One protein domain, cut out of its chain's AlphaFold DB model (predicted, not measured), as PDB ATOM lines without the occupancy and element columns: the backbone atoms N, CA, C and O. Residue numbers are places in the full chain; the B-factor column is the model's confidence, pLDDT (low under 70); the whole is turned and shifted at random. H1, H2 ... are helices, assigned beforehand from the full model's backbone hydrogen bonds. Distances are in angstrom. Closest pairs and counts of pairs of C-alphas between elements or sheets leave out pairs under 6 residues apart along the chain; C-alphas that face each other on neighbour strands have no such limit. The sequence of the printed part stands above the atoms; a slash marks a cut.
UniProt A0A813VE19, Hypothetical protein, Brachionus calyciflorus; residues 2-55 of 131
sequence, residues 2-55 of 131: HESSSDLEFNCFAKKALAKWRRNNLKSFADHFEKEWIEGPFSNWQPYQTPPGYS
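Overview. This is residues 2 to 55 of the 131 residues of the protein "Hypothetical protein" of Brachionus calyciflorus (UniProt A0A813VE19). Two helices, H1 and then H2, stand side by side as a helical hairpin, closest near the turn between them. A long tail, residues 39 to 55, leads on from the end of H2 and adds to the length. The printed part has 54 residues, with no named strand, and its class is all helix. It is only just loose, close to compact, with a radius of gyration of the C-alphas of 12.1 A, and is elongated, spanning 38 by 20 by 17 A.

Arrangement. H1, residues 7 to 23, touches H2, residues 27 to 38, with residues 18 to 22 alone. Their closest C-alphas, of Leu 18 and Ala 30, are 5.5 A apart. They run opposite ways at a shallow tilt of 17 degrees. In both, every O i to N i+4 pair is within hydrogen-bond range.

Along the chain. H1 begins at C-alpha 7, (-2.689, 31.532, -34.281), and is 24.2 A long. H2 is 15.3 A long and ends at C-alpha 38, (6.582, 36.269, -30.866).

Size, cuts and confidence. The C-alphas farthest apart, of Asn 25 and Gly 53, are 38.3 A apart. The link from H1 to H2 is tight. The printed part has no cut; pLDDT is under 70 at residues 2 to 3.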
ATOM      1  N   HIS A   2      -4.764  39.245 -26.614       63.03
ATOM      2  CA  HIS A   2      -5.114  38.450 -25.427       63.03
ATOM      3  C   HIS A   2      -6.433  37.659 -25.574       63.03
ATOM      4  O   HIS A   2      -6.622  36.643 -24.926       63.03
ATOM      5  N   GLU A   3      -7.339  38.090 -26.452       66.94
ATOM      6  CA  GLU A   3      -8.605  37.386 -26.743       66.94
ATOM      7  C   GLU A   3      -8.560  36.594 -28.058       66.94
ATOM      8  O   GLU A   3      -9.582  36.132 -28.556       66.94
ATOM      9  N   SER A   4      -7.376  36.478 -28.666       78.12
ATOM     10  CA  SER A   4      -7.238  35.749 -29.923       78.12
ATOM     11  C   SER A   4      -7.506  34.270 -29.674       78.12
ATOM     12  O   SER A   4      -6.909  33.683 -28.776       78.12
ATOM     13  N   SER A   5      -8.393  33.685 -30.472       80.25
ATOM     14  CA  SER A   5      -8.825  32.289 -30.329       80.25
ATOM     15  C   SER A   5      -8.059  31.340 -31.259       80.25
ATOM     16  O   SER A   5      -8.317  30.141 -31.270       80.25
ATOM     17  N   SER A   6      -7.126  31.866 -32.062       85.38
ATOM     18  CA  SER A   6      -6.283  31.095 -32.984       85.38
ATOM     19  C   SER A   6      -4.957  31.796 -33.300       85.38
ATOM     20  O   SER A   6      -4.847  33.024 -33.185       85.38
ATOM     21  N   ASP A   7      -3.983  31.026 -33.798       86.88
ATOM     22  CA  ASP A   7      -2.689  31.532 -34.281       86.88
ATOM     23  C   ASP A   7      -2.846  32.589 -35.384       86.88
ATOM     24  O   ASP A   7      -2.156  33.610 -35.399       86.88
ATOM     25  N   LEU A   8      -3.761  32.364 -36.332       87.31
ATOM     26  CA  LEU A   8      -3.987  33.271 -37.462       87.31
ATOM     27  C   LEU A   8      -4.494  34.635 -36.990       87.31
ATOM     28  O   LEU A   8      -3.997  35.683 -37.413       87.31
ATOM     29  N   GLU A   9      -5.469  34.617 -36.085       88.81
ATOM     30  CA  GLU A   9      -6.035  35.824 -35.503       88.81
ATOM     31  C   GLU A   9      -4.986  36.578 -34.676       88.81
ATOM     32  O   GLU A   9      -4.820  37.794 -34.837       88.81
ATOM     33  N   PHE A  10      -4.219  35.857 -33.852       90.69
ATOM     34  CA  PHE A  10      -3.117  36.432 -33.085       90.69
ATOM     35  C   PHE A  10      -2.096  37.119 -33.994       90.69
ATOM     36  O   PHE A  10      -1.792  38.295 -33.783       90.69
ATOM     37  N   ASN A  11      -1.632  36.436 -35.043       90.25
ATOM     38  CA  ASN A  11      -0.643  36.967 -35.981       90.25
ATOM     39  C   ASN A  11      -1.141  38.223 -36.710       90.25
ATOM     40  O   ASN A  11      -0.382  39.174 -36.913       90.25
ATOM     41  N   CYS A  12      -2.427  38.272 -37.065       91.44
ATOM     42  CA  CYS A  12      -3.037  39.464 -37.655       91.44
ATOM     43  C   CYS A  12      -2.996  40.658 -36.685       91.44
ATOM     44  O   CYS A  12      -2.585  41.762 -37.063       91.44
ATOM     45  N   PHE A  13      -3.369  40.444 -35.420       91.06
ATOM     46  CA  PHE A  13      -3.307  41.491 -34.399       91.06
ATOM     47  C   PHE A  13      -1.875  41.908 -34.066       91.06
ATOM     48  O   PHE A  13      -1.614  43.105 -33.946       91.06
ATOM     49  N   ALA A  14      -0.954  40.951 -33.960       92.50
ATOM     50  CA  ALA A  14       0.452  41.194 -33.670       92.50
ATOM     51  C   ALA A  14       1.090  42.089 -34.736       92.50
ATOM     52  O   ALA A  14       1.640  43.140 -34.408       92.50
ATOM     53  N   LYS A  15       0.900  41.763 -36.022       94.06
ATOM     54  CA  LYS A  15       1.394  42.583 -37.140       94.06
ATOM     55  C   LYS A  15       0.846  44.010 -37.096       94.06
ATOM     56  O   LYS A  15       1.602  44.968 -37.260       94.06
ATOM     57  N   LYS A  16      -0.455  44.174 -36.826       94.94
ATOM     58  CA  LYS A  16      -1.088  45.500 -36.694       94.94
ATOM     59  C   LYS A  16      -0.520  46.295 -35.512       94.94
ATOM     60  O   LYS A  16      -0.259  47.491 -35.659       94.94
ATOM     61  N   ALA A  17      -0.313  45.651 -34.363       94.25
ATOM     62  CA  ALA A  17       0.245  46.276 -33.166       94.25
ATOM     63  C   ALA A  17       1.706  46.702 -33.377       94.25
ATOM     64  O   ALA A  17       2.029  47.870 -33.162       94.25
ATOM     65  N   LEU A  18       2.550  45.813 -33.906       95.69
ATOM     66  CA  LEU A  18       3.952  46.106 -34.222       95.69
ATOM     67  C   LEU A  18       4.078  47.263 -35.215       95.69
ATOM     68  O   LEU A  18       4.831  48.207 -34.977       95.69
ATOM     69  N   ALA A  19       3.286  47.254 -36.291       95.88
ATOM     70  CA  ALA A  19       3.271  48.345 -37.263       95.88
ATOM     71  C   ALA A  19       2.817  49.681 -36.648       95.88
ATOM     72  O   ALA A  19       3.267  50.748 -37.069       95.88
ATOM     73  N   LYS A  20       1.911  49.658 -35.662       96.56
ATOM     74  CA  LYS A  20       1.497  50.858 -34.921       96.56
ATOM     75  C   LYS A  20       2.608  51.349 -33.989       96.56
ATOM     76  O   LYS A  20       2.912  52.537 -33.990       96.56
ATOM     77  N   TRP A  21       3.239  50.461 -33.227       96.94
ATOM     78  CA  TRP A  21       4.303  50.823 -32.287       96.94
ATOM     79  C   TRP A  21       5.550  51.353 -32.994       96.94
ATOM     80  O   TRP A  21       6.079  52.390 -32.595       96.94
ATOM     81  N   ARG A  22       5.948  50.737 -34.114       95.69
ATOM     82  CA  ARG A  22       7.058  51.218 -34.952       95.69
ATOM     83  C   ARG A  22       6.829  52.634 -35.487       95.69
ATOM     84  O   ARG A  22       7.788  53.388 -35.606       95.69
ATOM     85  N   ARG A  23       5.574  53.017 -35.752       95.25
ATOM     86  CA  ARG A  23       5.204  54.380 -36.181       95.25
ATOM     87  C   ARG A  23       5.125  55.392 -35.035       95.25
ATOM     88  O   ARG A  23       5.328  56.575 -35.268       95.25
ATOM     89  N   ASN A  24       4.862  54.943 -33.808       93.31
ATOM     90  CA  ASN A  24       4.616  55.807 -32.649       93.31
ATOM     91  C   ASN A  24       5.856  55.988 -31.750       93.31
ATOM     92  O   ASN A  24       5.717  56.077 -30.534       93.31
ATOM     93  N   ASN A  25       7.067  56.005 -32.318       91.88
ATOM     94  CA  ASN A  25       8.340  56.097 -31.578       91.88
ATOM     95  C   ASN A  25       8.593  54.967 -30.555       91.88
ATOM     96  O   ASN A  25       9.467  55.084 -29.702       91.88
ATOM     97  N   LEU A  26       7.888  53.839 -30.664       95.56
ATOM     98  CA  LEU A  26       8.075  52.652 -29.824       95.56
ATOM     99  C   LEU A  26       8.826  51.550 -30.585       95.56
ATOM    100  O   LEU A  26       8.564  50.367 -30.387       95.56
ATOM    101  N   LYS A  27       9.741  51.922 -31.490       96.00
ATOM    102  CA  LYS A  27      10.456  50.965 -32.348       96.00
ATOM    103  C   LYS A  27      11.261  49.951 -31.532       96.00
ATOM    104  O   LYS A  27      11.099  48.760 -31.746       96.00
ATOM    105  N   SER A  28      12.043  50.412 -30.554       95.69
ATOM    106  CA  SER A  28      12.824  49.527 -29.677       95.69
ATOM    107  C   SER A  28      11.942  48.547 -28.906       95.69
ATOM    108  O   SER A  28      12.273  47.370 -28.799       95.69
ATOM    109  N   PHE A  29      10.792  49.015 -28.418       95.44
ATOM    110  CA  PHE A  29       9.813  48.158 -27.760       95.44
ATOM    111  C   PHE A  29       9.206  47.141 -28.729       95.44
ATOM    112  O   PHE A  29       9.087  45.977 -28.372       95.44
ATOM    113  N   ALA A  30       8.847  47.555 -29.946       96.56
ATOM    114  CA  ALA A  30       8.294  46.661 -30.956       96.56
ATOM    115  C   ALA A  30       9.292  45.565 -31.357       96.56
ATOM    116  O   ALA A  30       8.912  44.401 -31.417       96.56
ATOM    117  N   ASP A  31      10.558  45.928 -31.569       95.69
ATOM    118  CA  ASP A  31      11.612  44.985 -31.950       95.69
ATOM    119  C   ASP A  31      11.923  44.008 -30.799       95.69
ATOM    120  O   ASP A  31      12.050  42.808 -31.019       95.69
ATOM    121  N   HIS A  32      11.959  44.496 -29.553       95.44
ATOM    122  CA  HIS A  32      12.056  43.634 -28.371       95.44
ATOM    123  C   HIS A  32      10.843  42.704 -28.236       95.44
ATOM    124  O   HIS A  32      10.994  41.519 -27.954       95.44
ATOM    125  N   PHE A  33       9.633  43.234 -28.425       94.38
ATOM    126  CA  PHE A  33       8.406  42.459 -28.299       94.38
ATOM    127  C   PHE A  33       8.345  41.337 -29.339       94.38
ATOM    128  O   PHE A  33       8.044  40.202 -28.989       94.38
ATOM    129  N   GLU A  34       8.654  41.639 -30.601       95.31
ATOM    130  CA  GLU A  34       8.703  40.646 -31.676       95.31
ATOM    131  C   GLU A  34       9.730  39.550 -31.366       95.31
ATOM    132  O   GLU A  34       9.384  38.369 -31.358       95.31
ATOM    133  N   LYS A  35      10.948  39.942 -30.982       95.62
ATOM    134  CA  LYS A  35      12.025  39.000 -30.679       95.62
ATOM    135  C   LYS A  35      11.722  38.081 -29.495       95.62
ATOM    136  O   LYS A  35      12.000  36.895 -29.576       95.62
ATOM    137  N   GLU A  36      11.207  38.609 -28.388       94.50
ATOM    138  CA  GLU A  36      11.062  37.827 -27.150       94.50
ATOM    139  C   GLU A  36       9.707  37.115 -27.054       94.50
ATOM    140  O   GLU A  36       9.636  35.967 -26.617       94.50
ATOM    141  N   TRP A  37       8.630  37.787 -27.473       92.44
ATOM    142  CA  TRP A  37       7.250  37.351 -27.221       92.44
ATOM    143  C   TRP A  37       6.553  36.756 -28.446       92.44
ATOM    144  O   TRP A  37       5.461  36.207 -28.301       92.44
ATOM    145  N   ILE A  38       7.130  36.880 -29.645       91.81
ATOM    146  CA  ILE A  38       6.582  36.269 -30.866       91.81
ATOM    147  C   ILE A  38       7.523  35.185 -31.384       91.81
ATOM    148  O   ILE A  38       7.091  34.054 -31.572       91.81
ATOM    149  N   GLU A  39       8.796  35.515 -31.587       92.25
ATOM    150  CA  GLU A  39       9.799  34.600 -32.156       92.25
ATOM    151  C   GLU A  39      10.651  33.902 -31.085       92.25
ATOM    152  O   GLU A  39      11.388  32.961 -31.374       92.25
ATOM    153  N   GLY A  40      10.573  34.393 -29.851       90.94
ATOM    154  CA  GLY A  40      11.447  34.005 -28.756       90.94
ATOM    155  C   GLY A  40      10.952  32.804 -27.955       90.94
ATOM    156  O   GLY A  40       9.883  32.253 -28.210       90.94
ATOM    157  N   PRO A  41      11.702  32.413 -26.913       89.81
ATOM    158  CA  PRO A  41      11.366  31.259 -26.078       89.81
ATOM    159  C   PRO A  41      10.062  31.442 -25.289       89.81
ATOM    160  O   PRO A  41       9.488  30.467 -24.809       89.81
ATOM    161  N   PHE A  42       9.589  32.682 -25.148       86.12
ATOM    162  CA  PHE A  42       8.339  32.999 -24.470       86.12
ATOM    163  C   PHE A  42       7.152  33.061 -25.423       86.12
ATOM    164  O   PHE A  42       6.097  33.497 -24.990       86.12
ATOM    165  N   SER A  43       7.289  32.621 -26.680       87.38
ATOM    166  CA  SER A  43       6.257  32.703 -27.716       87.38
ATOM    167  C   SER A  43       4.935  32.044 -27.354       87.38
ATOM    168  O   SER A  43       3.978  32.329 -28.052       87.38
ATOM    169  N   ASN A  44       4.872  31.206 -26.311       87.00
ATOM    170  CA  ASN A  44       3.699  30.396 -25.972       87.00
ATOM    171  C   ASN A  44       2.799  30.976 -24.868       87.00
ATOM    172  O   ASN A  44       2.147  30.257 -24.111       87.00
ATOM    173  N   TRP A  45       2.819  32.294 -24.709       85.81
ATOM    174  CA  TRP A  45       2.092  33.004 -23.657       85.81
ATOM    175  C   TRP A  45       0.627  33.292 -24.012       85.81
ATOM    176  O   TRP A  45      -0.123  33.812 -23.181       85.81
ATOM    177  N   GLN A  46       0.213  33.040 -25.256       87.12
ATOM    178  CA  GLN A  46      -1.100  33.442 -25.738       87.12
ATOM    179  C   GLN A  46      -2.199  32.565 -25.130       87.12
ATOM    180  O   GLN A  46      -2.064  31.343 -25.092       87.12
ATOM    181  N   PRO A  47      -3.351  33.149 -24.754       80.00
ATOM    182  CA  PRO A  47      -4.398  32.404 -24.057       80.00
ATOM    183  C   PRO A  47      -4.984  31.201 -24.803       80.00
ATOM    184  O   PRO A  47      -5.445  30.278 -24.142       80.00
ATOM    185  N   TYR A  48      -4.948  31.166 -26.141       82.31
ATOM    186  CA  TYR A  48      -5.420  30.008 -26.915       82.31
ATOM    187  C   TYR A  48      -4.490  28.787 -26.830       82.31
ATOM    188  O   TYR A  48      -4.912  27.682 -27.158       82.31
ATOM    189  N   GLN A  49      -3.239  28.969 -26.396       83.38
ATOM    190  CA  GLN A  49      -2.297  27.873 -26.156       83.38
ATOM    191  C   GLN A  49      -2.361  27.351 -24.714       83.38
ATOM    192  O   GLN A  49      -1.854  26.271 -24.413       83.38
ATOM    193  N   THR A  50      -3.000  28.106 -23.818       81.69
ATOM    194  CA  THR A  50      -3.149  27.751 -22.410       81.69
ATOM    195  C   THR A  50      -4.210  26.657 -22.246       81.69
ATOM    196  O   THR A  50      -5.357  26.853 -22.660       81.69
ATOM    197  N   PRO A  51      -3.887  25.514 -21.611       80.69
ATOM    198  CA  PRO A  51      -4.868  24.468 -21.355       80.69
ATOM    199  C   PRO A  51      -6.032  24.958 -20.478       80.69
ATOM    200  O   PRO A  51      -5.845  25.830 -19.621       80.69
ATOM    201  N   PRO A  52      -7.228  24.357 -20.609       76.94
ATOM    202  CA  PRO A  52      -8.348  24.648 -19.723       76.94
ATOM    203  C   PRO A  52      -7.979  24.453 -18.243       76.94
ATOM    204  O   PRO A  52      -7.314  23.484 -17.881       76.94
ATOM    205  N   GLY A  53      -8.431  25.369 -17.381       77.69
ATOM    206  CA  GLY A  53      -8.186  25.322 -15.931       77.69
ATOM    207  C   GLY A  53      -7.002  26.163 -15.441       77.69
ATOM    208  O   GLY A  53      -6.846  26.339 -14.234       77.69
ATOM    209  N   TYR A  54      -6.212  26.743 -16.345       73.31
ATOM    210  CA  TYR A  54      -5.173  27.714 -16.002       73.31
ATOM    211  C   TYR A  54      -5.714  29.146 -16.096       73.31
ATOM    212  O   TYR A  54      -6.508  29.473 -16.978       73.31
ATOM    213  N   SER A  55      -5.293  30.017 -15.174       71.38
ATOM    214  CA  SER A  55      -5.686  31.429 -15.212       71.38
ATOM    215  C   SER A  55      -5.021  32.118 -16.396       71.38
ATOM    216  O   SER A  55      -3.829  32.409 -16.353       71.38
TER     217      SER A  55